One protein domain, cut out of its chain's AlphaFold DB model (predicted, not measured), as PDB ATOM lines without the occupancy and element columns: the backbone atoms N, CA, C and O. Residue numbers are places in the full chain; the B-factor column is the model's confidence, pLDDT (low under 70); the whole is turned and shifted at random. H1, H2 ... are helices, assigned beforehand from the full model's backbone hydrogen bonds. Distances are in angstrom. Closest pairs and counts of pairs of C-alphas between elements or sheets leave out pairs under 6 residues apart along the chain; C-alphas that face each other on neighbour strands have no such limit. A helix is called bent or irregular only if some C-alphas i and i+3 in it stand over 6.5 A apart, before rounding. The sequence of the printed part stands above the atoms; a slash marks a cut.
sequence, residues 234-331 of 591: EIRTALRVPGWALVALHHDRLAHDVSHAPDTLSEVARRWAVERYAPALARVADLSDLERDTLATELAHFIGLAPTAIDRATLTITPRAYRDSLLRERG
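AT A GLANCE: This is residues 234 to 331 of the 591 residues of the protein "Peptidase S10" of Candidatus Eisenbacteria bacterium (UniProt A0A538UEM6). The longest helix, H3, is kinked, and H1 and H2 follow one another along it, H1 beside its later part and H2 beside its earlier part. H4 runs back close to H3, its end packing on H2, and a loop-rich tail, residues 304 to 331 with the short H5, lies on the side away from H3. The printed part has 98 residues, with helices H1 to H5 in chain order and no named strand; the class is all helix. It is compact, with a radius of gyration of the C-alphas of 12.7 A and spans of 35 by 29 by 23 A.

HOW THE PARTS SIT: H3, residues 262 to 281, has a kink of 37 degrees near residue 274 and is only just irregular, C-alphas 275 and 278 being 6.9 A apart. H2, residues 241 to 250, touches H3 and forms a helical hairpin with it; the closest C-alphas, of Pro 242 and Ser 266, are 4.7 A apart. Their tilt of 37 degrees, opposite ways, is only just steep. H1, residues 234 to 238, touches H3 at residues 273 to 281 alone; the closest C-alphas, of Glu 234 and Ala 278, are 4.9 A apart. H1 and H2 meet only through their link. H4, residues 289 to 303, touches H2 with residues 299 to 303 alone; the closest C-alphas, of Ala 245 and Ile 303, are 4.7 A apart, at a steep tilt of 49 degrees, the same way. H3 and H4 are close but not clearly touching, their closest C-alphas, of Ala 269 and Phe 302, being 6.6 A apart. H5, residues 319 to 323, touches no helix. Every O i to N i+4 pair is within hydrogen-bond range in H1, H2, H4 and H5, and 13 of 16 in H3.

IN THESE COORDINATES: H3 measures 25.5 A from its first C-alpha, at (161.659, 165.205, 175.929), to its last. H4 measures 21.0 A and H2 14.1 A. H1 begins at C-alpha 234, (169.781, 166.554, 198.375), and H5 ends at C-alpha 323, (161.267, 180.686, 187.603).

THE WHOLE: The C-alphas farthest apart, of Asp 286 and Gly 331, are 37.5 A apart. The links H2 to H3 and H4 to H5 are long. The printed part has no cut; its mean pLDDT is 94.7, and no printed residue is under 70.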
ATOM      1  N   GLU A 234     168.977 166.696 199.582       93.94
ATOM      2  CA  GLU A 234     169.781 166.554 198.375       93.94
ATOM      3  C   GLU A 234     169.027 165.811 197.260       93.94
ATOM      4  O   GLU A 234     168.978 166.289 196.126       93.94
ATOM      5  N   ILE A 235     168.329 164.717 197.589       92.75
ATOM      6  CA  ILE A 235     167.488 163.957 196.648       92.75
ATOM      7  C   ILE A 235     166.286 164.805 196.207       92.75
ATOM      8  O   ILE A 235     166.005 164.914 195.012       92.75
ATOM      9  N   ARG A 236     165.607 165.472 197.150       89.25
ATOM     10  CA  ARG A 236     164.495 166.403 196.865       89.25
ATOM     11  C   ARG A 236     164.919 167.569 195.970       89.25
ATOM     12  O   ARG A 236     164.127 168.015 195.143       89.25
ATOM     13  N   THR A 237     166.143 168.062 196.138       92.31
ATOM     14  CA  THR A 237     166.703 169.171 195.354       92.31
ATOM     15  C   THR A 237     167.092 168.708 193.953       92.31
ATOM     16  O   THR A 237     166.713 169.344 192.970       92.31
ATOM     17  N   ALA A 238     167.774 167.568 193.839       95.75
ATOM     18  CA  ALA A 238     168.199 167.018 192.559       95.75
ATOM     19  C   ALA A 238     167.018 166.591 191.666       95.75
ATOM     20  O   ALA A 238     167.024 166.861 190.466       95.75
ATOM     21  N   LEU A 239     165.946 166.025 192.235       93.44
ATOM     22  CA  LEU A 239     164.746 165.597 191.490       93.44
ATOM     23  C   LEU A 239     163.848 166.754 190.984       93.44
ATOM     24  O   LEU A 239     162.761 166.510 190.449       93.44
ATOM     25  N   ARG A 240     164.317 168.007 191.093       93.38
ATOM     26  CA  ARG A 240     163.795 169.183 190.365       93.38
ATOM     27  C   ARG A 240     164.355 169.279 188.940       93.38
ATOM     28  O   ARG A 240     163.636 169.671 188.021       93.38
ATOM     29  N   VAL A 241     165.614 168.873 188.746       96.25
ATOM     30  CA  VAL A 241     166.372 169.025 187.489       96.25
ATOM     31  C   VAL A 241     165.672 168.408 186.268       96.25
ATOM     32  O   VAL A 241     165.637 169.079 185.240       96.25
ATOM     33  N   PRO A 242     165.038 167.214 186.325       95.44
ATOM     34  CA  PRO A 242     164.379 166.637 185.148       95.44
ATOM     35  C   PRO A 242     163.174 167.448 184.657       95.44
ATOM     36  O   PRO A 242     162.925 167.506 183.455       95.44
ATOM     37  N   GLY A 243     162.446 168.106 185.567       95.06
ATOM     38  CA  GLY A 243     161.359 169.019 185.209       95.06
ATOM     39  C   GLY A 243     161.900 170.309 184.599       95.06
ATOM     40  O   GLY A 243     161.457 170.725 183.531       95.06
ATOM     41  N   TRP A 244     162.917 170.902 185.225       96.56
ATOM     42  CA  TRP A 244     163.563 172.115 184.717       96.56
ATOM     43  C   TRP A 244     164.224 171.915 183.350       96.56
ATOM     44  O   TRP A 244     164.078 172.788 182.499       96.56
ATOM     45  N   ALA A 245     164.816 170.750 183.076       96.75
ATOM     46  CA  ALA A 245     165.326 170.399 181.752       96.75
ATOM     47  C   ALA A 245     164.228 170.434 180.674       96.75
ATOM     48  O   ALA A 245     164.425 170.995 179.598       96.75
ATOM     49  N   LEU A 246     163.031 169.916 180.968       96.50
ATOM     50  CA  LEU A 246     161.898 169.995 180.038       96.50
ATOM     51  C   LEU A 246     161.380 171.423 179.851       96.50
ATOM     52  O   LEU A 246     160.993 171.793 178.744       96.50
ATOM     53  N   VAL A 247     161.384 172.235 180.907       97.31
ATOM     54  CA  VAL A 247     161.015 173.658 180.833       97.31
ATOM     55  C   VAL A 247     162.031 174.438 179.989       97.31
ATOM     56  O   VAL A 247     161.636 175.222 179.130       97.31
ATOM     57  N   ALA A 248     163.329 174.178 180.158       97.31
ATOM     58  CA  ALA A 248     164.392 174.762 179.344       97.31
ATOM     59  C   ALA A 248     164.310 174.328 177.870       97.31
ATOM     60  O   ALA A 248     164.501 175.160 176.982       97.31
ATOM     61  N   LEU A 249     163.959 173.063 177.601       96.88
ATOM     62  CA  LEU A 249     163.678 172.570 176.249       96.88
ATOM     63  C   LEU A 249     162.477 173.292 175.625       96.88
ATOM     64  O   LEU A 249     162.551 173.716 174.478       96.88
ATOM     65  N   HIS A 250     161.382 173.454 176.372       96.62
ATOM     66  CA  HIS A 250     160.159 174.089 175.871       96.62
ATOM     67  C   HIS A 250     160.341 175.570 175.504       96.62
ATOM     68  O   HIS A 250     159.624 176.079 174.648       96.62
ATOM     69  N   HIS A 251     161.285 176.257 176.151       96.81
ATOM     70  CA  HIS A 251     161.544 177.684 175.947       96.81
ATOM     71  C   HIS A 251     162.728 177.989 175.023       96.81
ATOM     72  O   HIS A 251     163.127 179.153 174.942       96.81
ATOM     73  N   ASP A 252     163.311 176.994 174.351       95.12
ATOM     74  CA  ASP A 252     164.527 177.147 173.536       95.12
ATOM     75  C   ASP A 252     165.684 177.776 174.345       95.12
ATOM     76  O   ASP A 252     166.223 178.833 174.004       95.12
ATOM     77  N   ARG A 253     166.005 177.162 175.496       95.75
ATOM     78  CA  ARG A 253     167.078 177.591 176.421       95.75
ATOM     79  C   ARG A 253     168.175 176.550 176.645       95.75
ATOM     80  O   ARG A 253     169.143 176.847 177.336       95.75
ATOM     81  N   LEU A 254     168.044 175.355 176.073       93.38
ATOM     82  CA  LEU A 254     169.103 174.342 176.065       93.38
ATOM     83  C   LEU A 254     170.061 174.549 174.889       93.38
ATOM     84  O   LEU A 254     169.696 175.135 173.869       93.38
ATOM     85  N   ALA A 255     171.282 174.039 175.034       84.56
ATOM     86  CA  ALA A 255     172.261 173.990 173.958       84.56
ATOM     87  C   ALA A 255     171.967 172.835 172.974       84.56
ATOM     88  O   ALA A 255     171.313 171.852 173.318       84.56
ATOM     89  N   HIS A 256     172.435 172.970 171.729       80.88
ATOM     90  CA  HIS A 256     172.117 172.069 170.604       80.88
ATOM     91  C   HIS A 256     172.733 170.654 170.747       80.88
ATOM     92  O   HIS A 256     172.331 169.711 170.067       80.88
ATOM     93  N   ASP A 257     173.725 170.484 171.616       82.00
ATOM     94  CA  ASP A 257     174.308 169.188 171.982       82.00
ATOM     95  C   ASP A 257     173.406 168.360 172.920       82.00
ATOM     96  O   ASP A 257     173.604 167.152 173.072       82.00
ATOM     97  N   VAL A 258     172.371 168.976 173.501       81.38
ATOM     98  CA  VAL A 258     171.380 168.313 174.356       81.38
ATOM     99  C   VAL A 258     170.330 167.567 173.522       81.38
ATOM    100  O   VAL A 258     169.935 167.977 172.432       81.38
ATOM    101  N   SER A 259     169.807 166.454 174.049       82.88
ATOM    102  CA  SER A 259     168.703 165.740 173.400       82.88
ATOM    103  C   SER A 259     167.422 166.583 173.387       82.88
ATOM    104  O   SER A 259     166.804 166.806 174.424       82.88
ATOM    105  N   HIS A 260     166.959 166.972 172.198       85.69
ATOM    106  CA  HIS A 260     165.660 167.633 172.018       85.69
ATOM    107  C   HIS A 260     164.452 166.671 172.115       85.69
ATOM    108  O   HIS A 260     163.310 167.095 171.946       85.69
ATOM    109  N   ALA A 261     164.667 165.376 172.392       92.69
ATOM    110  CA  ALA A 261     163.596 164.414 172.652       92.69
ATOM    111  C   ALA A 261     163.208 164.455 174.148       92.69
ATOM    112  O   ALA A 261     164.012 164.026 174.979       92.69
ATOM    113  N   PRO A 262     161.994 164.917 174.528       91.62
ATOM    114  CA  PRO A 262     161.659 165.205 175.929       91.62
ATOM    115  C   PRO A 262     161.862 164.022 176.883       91.62
ATOM    116  O   PRO A 262     162.459 164.168 177.947       91.62
ATOM    117  N   ASP A 263     161.396 162.832 176.505       90.75
ATOM    118  CA  ASP A 263     161.465 161.665 177.388       90.75
ATOM    119  C   ASP A 263     162.926 161.239 177.624       90.75
ATOM    120  O   ASP A 263     163.332 161.048 178.772       90.75
ATOM    121  N   THR A 264     163.744 161.211 176.564       93.75
ATOM    122  CA  THR A 264     165.191 160.944 176.628       93.75
ATOM    123  C   THR A 264     165.929 161.975 177.477       93.75
ATOM    124  O   THR A 264     166.714 161.591 178.344       93.75
ATOM    125  N   LEU A 265     165.657 163.268 177.273       94.81
ATOM    126  CA  LEU A 265     166.236 164.353 178.064       94.81
ATOM    127  C   LEU A 265     165.933 164.184 179.552       94.81
ATOM    128  O   LEU A 265     166.849 164.186 180.373       94.81
ATOM    129  N   SER A 266     164.655 164.002 179.897       93.75
ATOM    130  CA  SER A 266     164.240 163.893 181.294       93.75
ATOM    131  C   SER A 266     164.852 162.675 181.993       93.75
ATOM    132  O   SER A 266     165.231 162.780 183.155       93.75
ATOM    133  N   GLU A 267     165.043 161.553 181.291       93.25
ATOM    134  CA  GLU A 267     165.699 160.364 181.844       93.25
ATOM    135  C   GLU A 267     167.216 160.546 182.026       93.25
ATOM    136  O   GLU A 267     167.765 160.129 183.046       93.25
ATOM    137  N   VAL A 268     167.909 161.203 181.088       95.69
ATOM    138  CA  VAL A 268     169.342 161.523 181.241       95.69
ATOM    139  C   VAL A 268     169.553 162.513 182.393       95.69
ATOM    140  O   VAL A 268     170.406 162.273 183.248       95.69
ATOM    141  N   ALA A 269     168.727 163.561 182.469       96.31
ATOM    142  CA  ALA A 269     168.735 164.528 183.563       96.31
ATOM    143  C   ALA A 269     168.416 163.869 184.918       96.31
ATOM    144  O   ALA A 269     169.091 164.145 185.907       96.31
ATOM    145  N   ARG A 270     167.436 162.951 184.975       95.94
ATOM    146  CA  ARG A 270     167.081 162.184 186.186       95.94
ATOM    147  C   ARG A 270     168.222 161.286 186.640       95.94
ATOM    148  O   ARG A 270     168.507 161.235 187.835       95.94
ATOM    149  N   ARG A 271     168.887 160.604 185.703       96.31
ATOM    150  CA  ARG A 271     170.029 159.742 186.013       96.31
ATOM    151  C   ARG A 271     171.195 160.552 186.582       96.31
ATOM    152  O   ARG A 271     171.649 160.246 187.677       96.31
ATOM    153  N   TRP A 272     171.606 161.630 185.910       97.81
ATOM    154  CA  TRP A 272     172.646 162.538 186.416       97.81
ATOM    155  C   TRP A 272     172.288 163.135 187.790       97.81
ATOM    156  O   TRP A 272     173.117 163.150 188.704       97.81
ATOM    157  N   ALA A 273     171.032 163.557 187.965       97.50
ATOM    158  CA  ALA A 273     170.540 164.123 189.214       97.50
ATOM    159  C   ALA A 273     170.693 163.154 190.403       97.50
ATOM    160  O   ALA A 273     171.159 163.552 191.471       97.50
ATOM    161  N   VAL A 274     170.332 161.880 190.217       95.94
ATOM    162  CA  VAL A 274     170.372 160.856 191.274       95.94
ATOM    163  C   VAL A 274     171.772 160.272 191.477       95.94
ATOM    164  O   VAL A 274     172.182 160.075 192.616       95.94
ATOM    165  N   GLU A 275     172.513 159.992 190.402       97.38
ATOM    166  CA  GLU A 275     173.781 159.245 190.471       97.38
ATOM    167  C   GLU A 275     175.010 160.136 190.716       97.38
ATOM    168  O   GLU A 275     176.044 159.634 191.156       97.38
ATOM    169  N   ARG A 276     174.922 161.450 190.452       97.88
ATOM    170  CA  ARG A 276     176.065 162.382 190.538       97.88
ATOM    171  C   ARG A 276     175.778 163.637 191.357       97.88
ATOM    172  O   ARG A 276     176.556 163.960 192.251       97.88
ATOM    173  N   TYR A 277     174.671 164.328 191.090       98.38
ATOM    174  CA  TYR A 277     174.382 165.624 191.717       98.38
ATOM    175  C   TYR A 277     173.945 165.499 193.186       98.38
ATOM    176  O   TYR A 277     174.556 166.132 194.044       98.38
ATOM    177  N   ALA A 278     172.968 164.646 193.519       97.69
ATOM    178  CA  ALA A 278     172.568 164.437 194.917       97.69
ATOM    179  C   ALA A 278     173.715 163.904 195.814       97.69
ATOM    180  O   ALA A 278     173.924 164.479 196.884       97.69
ATOM    181  N   PRO A 279     174.533 162.913 195.392       97.88
ATOM    182  CA  PRO A 279     175.722 162.503 196.146       97.88
ATOM    183  C   PRO A 279     176.772 163.608 196.326       97.88
ATOM    184  O   PRO A 279     177.510 163.581 197.307       97.88
ATOM    185  N   ALA A 280     176.859 164.578 195.411       97.94
ATOM    186  CA  ALA A 280     177.739 165.735 195.570       97.94
ATOM    187  C   ALA A 280     177.164 166.781 196.540       97.94
ATOM    188  O   ALA A 280     177.902 167.290 197.380       97.94
ATOM    189  N   LEU A 281     175.853 167.051 196.484       97.88
ATOM    190  CA  LEU A 281     175.155 167.914 197.447       97.88
ATOM    191  C   LEU A 281     175.278 167.384 198.888       97.88
ATOM    192  O   LEU A 281     175.500 168.169 199.807       97.88
ATOM    193  N   ALA A 282     175.214 166.061 199.089       97.12
ATOM    194  CA  ALA A 282     175.406 165.431 200.402       97.12
ATOM    195  C   ALA A 282     176.783 165.717 201.039       97.12
ATOM    196  O   ALA A 282     176.900 165.718 202.262       97.12
ATOM    197  N   ARG A 283     177.810 165.984 200.219       96.75
ATOM    198  CA  ARG A 283     179.184 166.320 200.639       96.75
ATOM    199  C   ARG A 283     179.612 167.725 200.194       96.75
ATOM    200  O   ARG A 283     180.790 167.966 199.954       96.75
ATOM    201  N   VAL A 284     178.670 168.663 200.053       96.19
ATOM    202  CA  VAL A 284     178.926 169.986 199.440       96.19
ATOM    203  C   VAL A 284     180.000 170.818 200.162       96.19
ATOM    204  O   VAL A 284     180.618 171.688 199.548       96.19
ATOM    205  N   ALA A 285     180.283 170.536 201.436       96.00
ATOM    206  CA  ALA A 285     181.411 171.123 202.160       96.00
ATOM    207  C   ALA A 285     182.777 170.628 201.638       96.00
ATOM    208  O   ALA A 285     183.692 171.431 201.481       96.00
ATOM    209  N   ASP A 286     182.881 169.344 201.292       96.88
ATOM    210  CA  ASP A 286     184.136 168.641 200.989       96.88
ATOM    211  C   ASP A 286     184.520 168.672 199.498       96.88
ATOM    212  O   ASP A 286     185.559 168.141 199.107       96.88
ATOM    213  N   LEU A 287     183.680 169.268 198.641       97.75
ATOM    214  CA  LEU A 287     183.961 169.412 197.210       97.75
ATOM    215  C   LEU A 287     185.150 170.351 196.971       97.75
ATOM    216  O   LEU A 287     185.169 171.489 197.457       97.75
ATOM    217  N   SER A 288     186.089 169.907 196.140       97.62
ATOM    218  CA  SER A 288     187.124 170.768 195.564       97.62
ATOM    219  C   SER A 288     186.521 171.824 194.627       97.62
ATOM    220  O   SER A 288     185.445 171.622 194.058       97.62
ATOM    221  N   ASP A 289     187.220 172.942 194.409       96.69
ATOM    222  CA  ASP A 289     186.748 173.991 193.490       96.69
ATOM    223  C   ASP A 289     186.513 173.454 192.070       96.69
ATOM    224  O   ASP A 289     185.498 173.758 191.453       96.69
ATOM    225  N   LEU A 290     187.377 172.561 191.575       96.62
ATOM    226  CA  LEU A 290     187.192 171.929 190.266       96.62
ATOM    227  C   LEU A 290     185.900 171.089 190.194       96.62
ATOM    228  O   LEU A 290     185.219 171.098 189.167       96.62
ATOM    229  N   GLU A 291     185.527 170.389 191.271       97.12
ATOM    230  CA  GLU A 291     184.243 169.679 191.340       97.12
ATOM    231  C   GLU A 291     183.057 170.648 191.359       97.12
ATOM    232  O   GLU A 291     182.078 170.401 190.656       97.12
ATOM    233  N   ARG A 292     183.142 171.756 192.109       97.44
ATOM    234  CA  ARG A 292     182.092 172.793 192.152       97.44
ATOM    235  C   ARG A 292     181.858 173.396 190.772       97.44
ATOM    236  O   ARG A 292     180.713 173.506 190.345       97.44
ATOM    237  N   ASP A 293     182.926 173.726 190.057       96.44
ATOM    238  CA  ASP A 293     182.871 174.349 188.732       96.44
ATOM    239  C   ASP A 293     182.294 173.390 187.691       96.44
ATOM    240  O   ASP A 293     181.447 173.776 186.879       96.44
ATOM    241  N   THR A 294     182.691 172.120 187.771       97.25
ATOM    242  CA  THR A 294     182.145 171.040 186.945       97.25
ATOM    243  C   THR A 294     180.647 170.860 187.208       97.25
ATOM    244  O   THR A 294     179.849 170.913 186.275       97.25
ATOM    245  N   LEU A 295     180.235 170.721 188.473       97.88
ATOM    246  CA  LEU A 295     178.836 170.493 188.856       97.88
ATOM    247  C   LEU A 295     177.931 171.701 188.582       97.88
ATOM    248  O   LEU A 295     176.801 171.516 188.136       97.88
ATOM    249  N   ALA A 296     178.413 172.928 188.797       97.75
ATOM    250  CA  ALA A 296     177.682 174.147 188.453       97.75
ATOM    251  C   ALA A 296     177.477 174.273 186.934       97.75
ATOM    252  O   ALA A 296     176.402 174.676 186.490       97.75
ATOM    253  N   THR A 297     178.479 173.886 186.137       96.88
ATOM    254  CA  THR A 297     178.391 173.880 184.669       96.88
ATOM    255  C   THR A 297     177.435 172.798 184.166       96.88
ATOM    256  O   THR A 297     176.560 173.094 183.355       96.88
ATOM    257  N   GLU A 298     177.539 171.570 184.687       96.88
ATOM    258  CA  GLU A 298     176.628 170.461 184.371       96.88
ATOM    259  C   GLU A 298     175.172 170.794 184.745       96.88
ATOM    260  O   GLU A 298     174.270 170.623 183.923       96.88
ATOM    261  N   LEU A 299     174.937 171.338 185.947       97.81
ATOM    262  CA  LEU A 299     173.608 171.761 186.396       97.81
ATOM    263  C   LEU A 299     173.023 172.831 185.468       97.81
ATOM    264  O   LEU A 299     171.890 172.691 185.012       97.81
ATOM    265  N   ALA A 300     173.792 173.884 185.185       96.94
ATOM    266  CA  ALA A 300     173.365 174.998 184.346       96.94
ATOM    267  C   ALA A 300     173.029 174.552 182.913       96.94
ATOM    268  O   ALA A 300     171.994 174.954 182.377       96.94
ATOM    269  N   HIS A 301     173.844 173.656 182.343       95.69
ATOM    270  CA  HIS A 301     173.611 173.014 181.048       95.69
ATOM    271  C   HIS A 301     172.298 172.213 181.028       95.69
ATOM    272  O   HIS A 301     171.493 172.392 180.114       95.69
ATOM    273  N   PHE A 302     172.015 171.404 182.059       96.38
ATOM    274  CA  PHE A 302     170.753 170.656 182.146       96.38
ATOM    275  C   PHE A 302     169.505 171.539 182.280       96.38
ATOM    276  O   PHE A 302     168.431 171.098 181.878       96.38
ATOM    277  N   ILE A 303     169.612 172.745 182.848       96.19
ATOM    278  CA  ILE A 303     168.449 173.600 183.164       96.19
ATOM    279  C   ILE A 303     168.381 174.902 182.346       96.19
ATOM    280  O   ILE A 303     167.566 175.769 182.639       96.19
ATOM    281  N   GLY A 304     169.211 175.057 181.310       96.06
ATOM    282  CA  GLY A 304     169.157 176.199 180.386       96.06
ATOM    283  C   GLY A 304     169.520 177.556 181.001       96.06
ATOM    284  O   GLY A 304     168.969 178.591 180.611       96.06
ATOM    285  N   LEU A 305     170.429 177.559 181.980       96.25
ATOM    286  CA  LEU A 305     170.967 178.767 182.611       96.25
ATOM    287  C   LEU A 305     172.463 178.933 182.307       96.25
ATOM    288  O   LEU A 305     173.140 178.004 181.878       96.25
ATOM    289  N   ALA A 306     172.999 180.127 182.565       92.81
ATOM    290  CA  ALA A 306     174.444 180.333 182.606       92.81
ATOM    291  C   ALA A 306     175.033 179.730 183.903       92.81
ATOM    292  O   ALA A 306     174.401 179.872 184.953       92.81
ATOM    293  N   PRO A 307     176.250 179.148 183.897       91.81
ATOM    294  CA  PRO A 307     176.898 178.641 185.115       91.81
ATOM    295  C   PRO A 307     177.055 179.698 186.220       91.81
ATOM    296  O   PRO A 307     176.989 179.381 187.401       91.81
ATOM    297  N   THR A 308     177.179 180.976 185.847       91.25
ATOM    298  CA  THR A 308     177.227 182.129 186.765       91.25
ATOM    299  C   THR A 308     175.901 182.440 187.472       91.25
ATOM    300  O   THR A 308     175.883 183.278 188.371       91.25
ATOM    301  N   ALA A 309     174.795 181.791 187.093       91.62
ATOM    302  CA  ALA A 309     173.518 181.856 187.805       91.62
ATOM    303  C   ALA A 309     173.379 180.780 188.902       91.62
ATOM    304  O   ALA A 309     172.393 180.798 189.640       91.62
ATOM    305  N   ILE A 310     174.342 179.854 189.006       94.94
ATOM    306  CA  ILE A 310     174.422 178.851 190.072       94.94
ATOM    307  C   ILE A 310     175.387 179.358 191.147       94.94
ATOM    308  O   ILE A 310     176.523 179.734 190.850       94.94
ATOM    309  N   ASP A 311     174.958 179.345 192.406       92.31
ATOM    310  CA  ASP A 311     175.863 179.600 193.524       92.31
ATOM    311  C   ASP A 311     176.835 178.419 193.698       92.31
ATOM    312  O   ASP A 311     176.417 177.289 193.935       92.31
ATOM    313  N   ARG A 312     178.142 178.684 193.617       91.94
ATOM    314  CA  ARG A 312     179.210 177.676 193.759       91.94
ATOM    315  C   ARG A 312     179.398 177.184 195.202       91.94
ATOM    316  O   ARG A 312     179.999 176.127 195.399       91.94
ATOM    317  N   ALA A 313     178.902 177.917 196.203       91.94
ATOM    318  CA  ALA A 313     178.987 177.510 197.604       91.94
ATOM    319  C   ALA A 313     177.957 176.420 197.943       91.94
ATOM    320  O   ALA A 313     178.334 175.382 198.482       91.94
ATOM    321  N   THR A 314     176.681 176.623 197.594       94.00
ATOM    322  CA  THR A 314     175.606 175.635 197.819       94.00
ATOM    323  C   THR A 314     175.409 174.650 196.668       94.00
ATOM    324  O   THR A 314     174.850 173.580 196.889       94.00
ATOM    325  N   LEU A 315     175.817 175.000 195.442       96.75
ATOM    326  CA  LEU A 315     175.462 174.313 194.189       96.75
ATOM    327  C   LEU A 315     173.948 174.176 193.953       96.75
ATOM    328  O   LEU A 315     173.523 173.320 193.182       96.75
ATOM    329  N   THR A 316     173.125 175.025 194.579       94.56
ATOM    330  CA  THR A 316     171.661 174.973 194.453       94.56
ATOM    331  C   THR A 316     171.081 176.159 193.685       94.56
ATOM    332  O   THR A 316     171.683 177.227 193.569       94.56
ATOM    333  N   ILE A 317     169.854 175.981 193.193       94.69
ATOM    334  CA  ILE A 317     168.970 177.070 192.777       94.69
ATOM    335  C   ILE A 317     167.562 176.791 193.317       94.69
ATOM    336  O   ILE A 317     167.104 175.647 193.340       94.69
ATOM    337  N   THR A 318     166.877 177.828 193.797       93.75
ATOM    338  CA  THR A 318     165.540 177.692 194.396       93.75
ATOM    339  C   THR A 318     164.441 177.744 193.325       93.75
ATOM    340  O   THR A 318     164.648 178.359 192.274       93.75
ATOM    341  N   PRO A 319     163.245 177.164 193.554       93.75
ATOM    342  CA  PRO A 319     162.149 177.211 192.582       93.75
ATOM    343  C   PRO A 319     161.737 178.635 192.190       93.75
ATOM    344  O   PRO A 319     161.439 178.883 191.021       93.75
ATOM    345  N   ARG A 320     161.787 179.597 193.128       94.06
ATOM    346  CA  ARG A 320     161.651 181.029 192.819       94.06
ATOM    347  C   ARG A 320     162.773 181.513 191.905       94.06
ATOM    348  O   ARG A 320     162.480 182.053 190.843       94.06
ATOM    349  N   ALA A 321     164.032 181.308 192.296       95.25
ATOM    350  CA  ALA A 321     165.175 181.804 191.537       95.25
ATOM    351  C   ALA A 321     165.210 181.243 190.108       95.25
ATOM    352  O   ALA A 321     165.473 182.004 189.182       95.25
ATOM    353  N   TYR A 322     164.873 179.966 189.899       96.94
ATOM    354  CA  TYR A 322     164.777 179.373 188.563       96.94
ATOM    355  C   TYR A 322     163.679 180.034 187.712       96.94
ATOM    356  O   TYR A 322     163.949 180.548 186.621       96.94
ATOM    357  N   ARG A 323     162.452 180.095 188.252       95.69
ATOM    358  CA  ARG A 323     161.267 180.686 187.603       95.69
ATOM    359  C   ARG A 323     161.473 182.161 187.220       95.69
ATOM    360  O   ARG A 323     160.971 182.608 186.187       95.69
ATOM    361  N   ASP A 324     162.259 182.876 188.022       95.19
ATOM    362  CA  ASP A 324     162.578 184.297 187.862       95.19
ATOM    363  C   ASP A 324     163.938 184.531 187.140       95.19
ATOM    364  O   ASP A 324     164.416 185.668 187.058       95.19
ATOM    365  N   SER A 325     164.584 183.473 186.614       95.62
ATOM    366  CA  SER A 325     165.853 183.540 185.857       95.62
ATOM    367  C   SER A 325     165.745 183.092 184.401       95.62
ATOM    368  O   SER A 325     166.275 183.791 183.541       95.62
ATOM    369  N   LEU A 326     165.068 181.971 184.102       97.38
ATOM    370  CA  LEU A 326     165.172 181.303 182.790       97.38
ATOM    371  C   LEU A 326     164.866 182.219 181.589       97.38
ATOM    372  O   LEU A 326     165.512 182.114 180.548       97.38
ATOM    373  N   LEU A 327     163.898 183.126 181.743       96.81
ATOM    374  CA  LEU A 327     163.428 184.036 180.692       96.81
ATOM    375  C   LEU A 327     163.789 185.510 180.934       96.81
ATOM    376  O   LEU A 327     163.262 186.389 180.248       96.81
ATOM    377  N   ARG A 328     164.704 185.802 181.871       94.69
ATOM    378  CA  ARG A 328     165.056 187.176 182.277       94.69
ATOM    379  C   ARG A 328     165.523 188.041 181.103       94.69
ATOM    380  O   ARG A 328     165.118 189.194 180.998       94.69
ATOM    381  N   GLU A 329     166.306 187.470 180.192       92.94
ATOM    382  CA  GLU A 329     166.773 188.119 178.953       92.94
ATOM    383  C   GLU A 329     165.628 188.504 177.999       92.94
ATOM    384  O   GLU A 329     165.755 189.454 177.234       92.94
ATOM    385  N   ARG A 330     164.491 187.796 178.062       94.62
ATOM    386  CA  ARG A 330     163.268 188.096 177.297       94.62
ATOM    387  C   ARG A 330     162.315 189.035 178.056       94.62
ATOM    388  O   ARG A 330     161.180 189.221 177.629       94.62
ATOM    389  N   GLY A 331     162.741 189.594 179.194       95.50
ATOM    390  CA  GLY A 331     161.919 190.458 180.050       95.50
ATOM    391  C   GLY A 331     160.759 189.739 180.749       95.50
ATOM    392  O   GLY A 331     159.819 190.396 181.192       95.50
TER     393      GLY A 331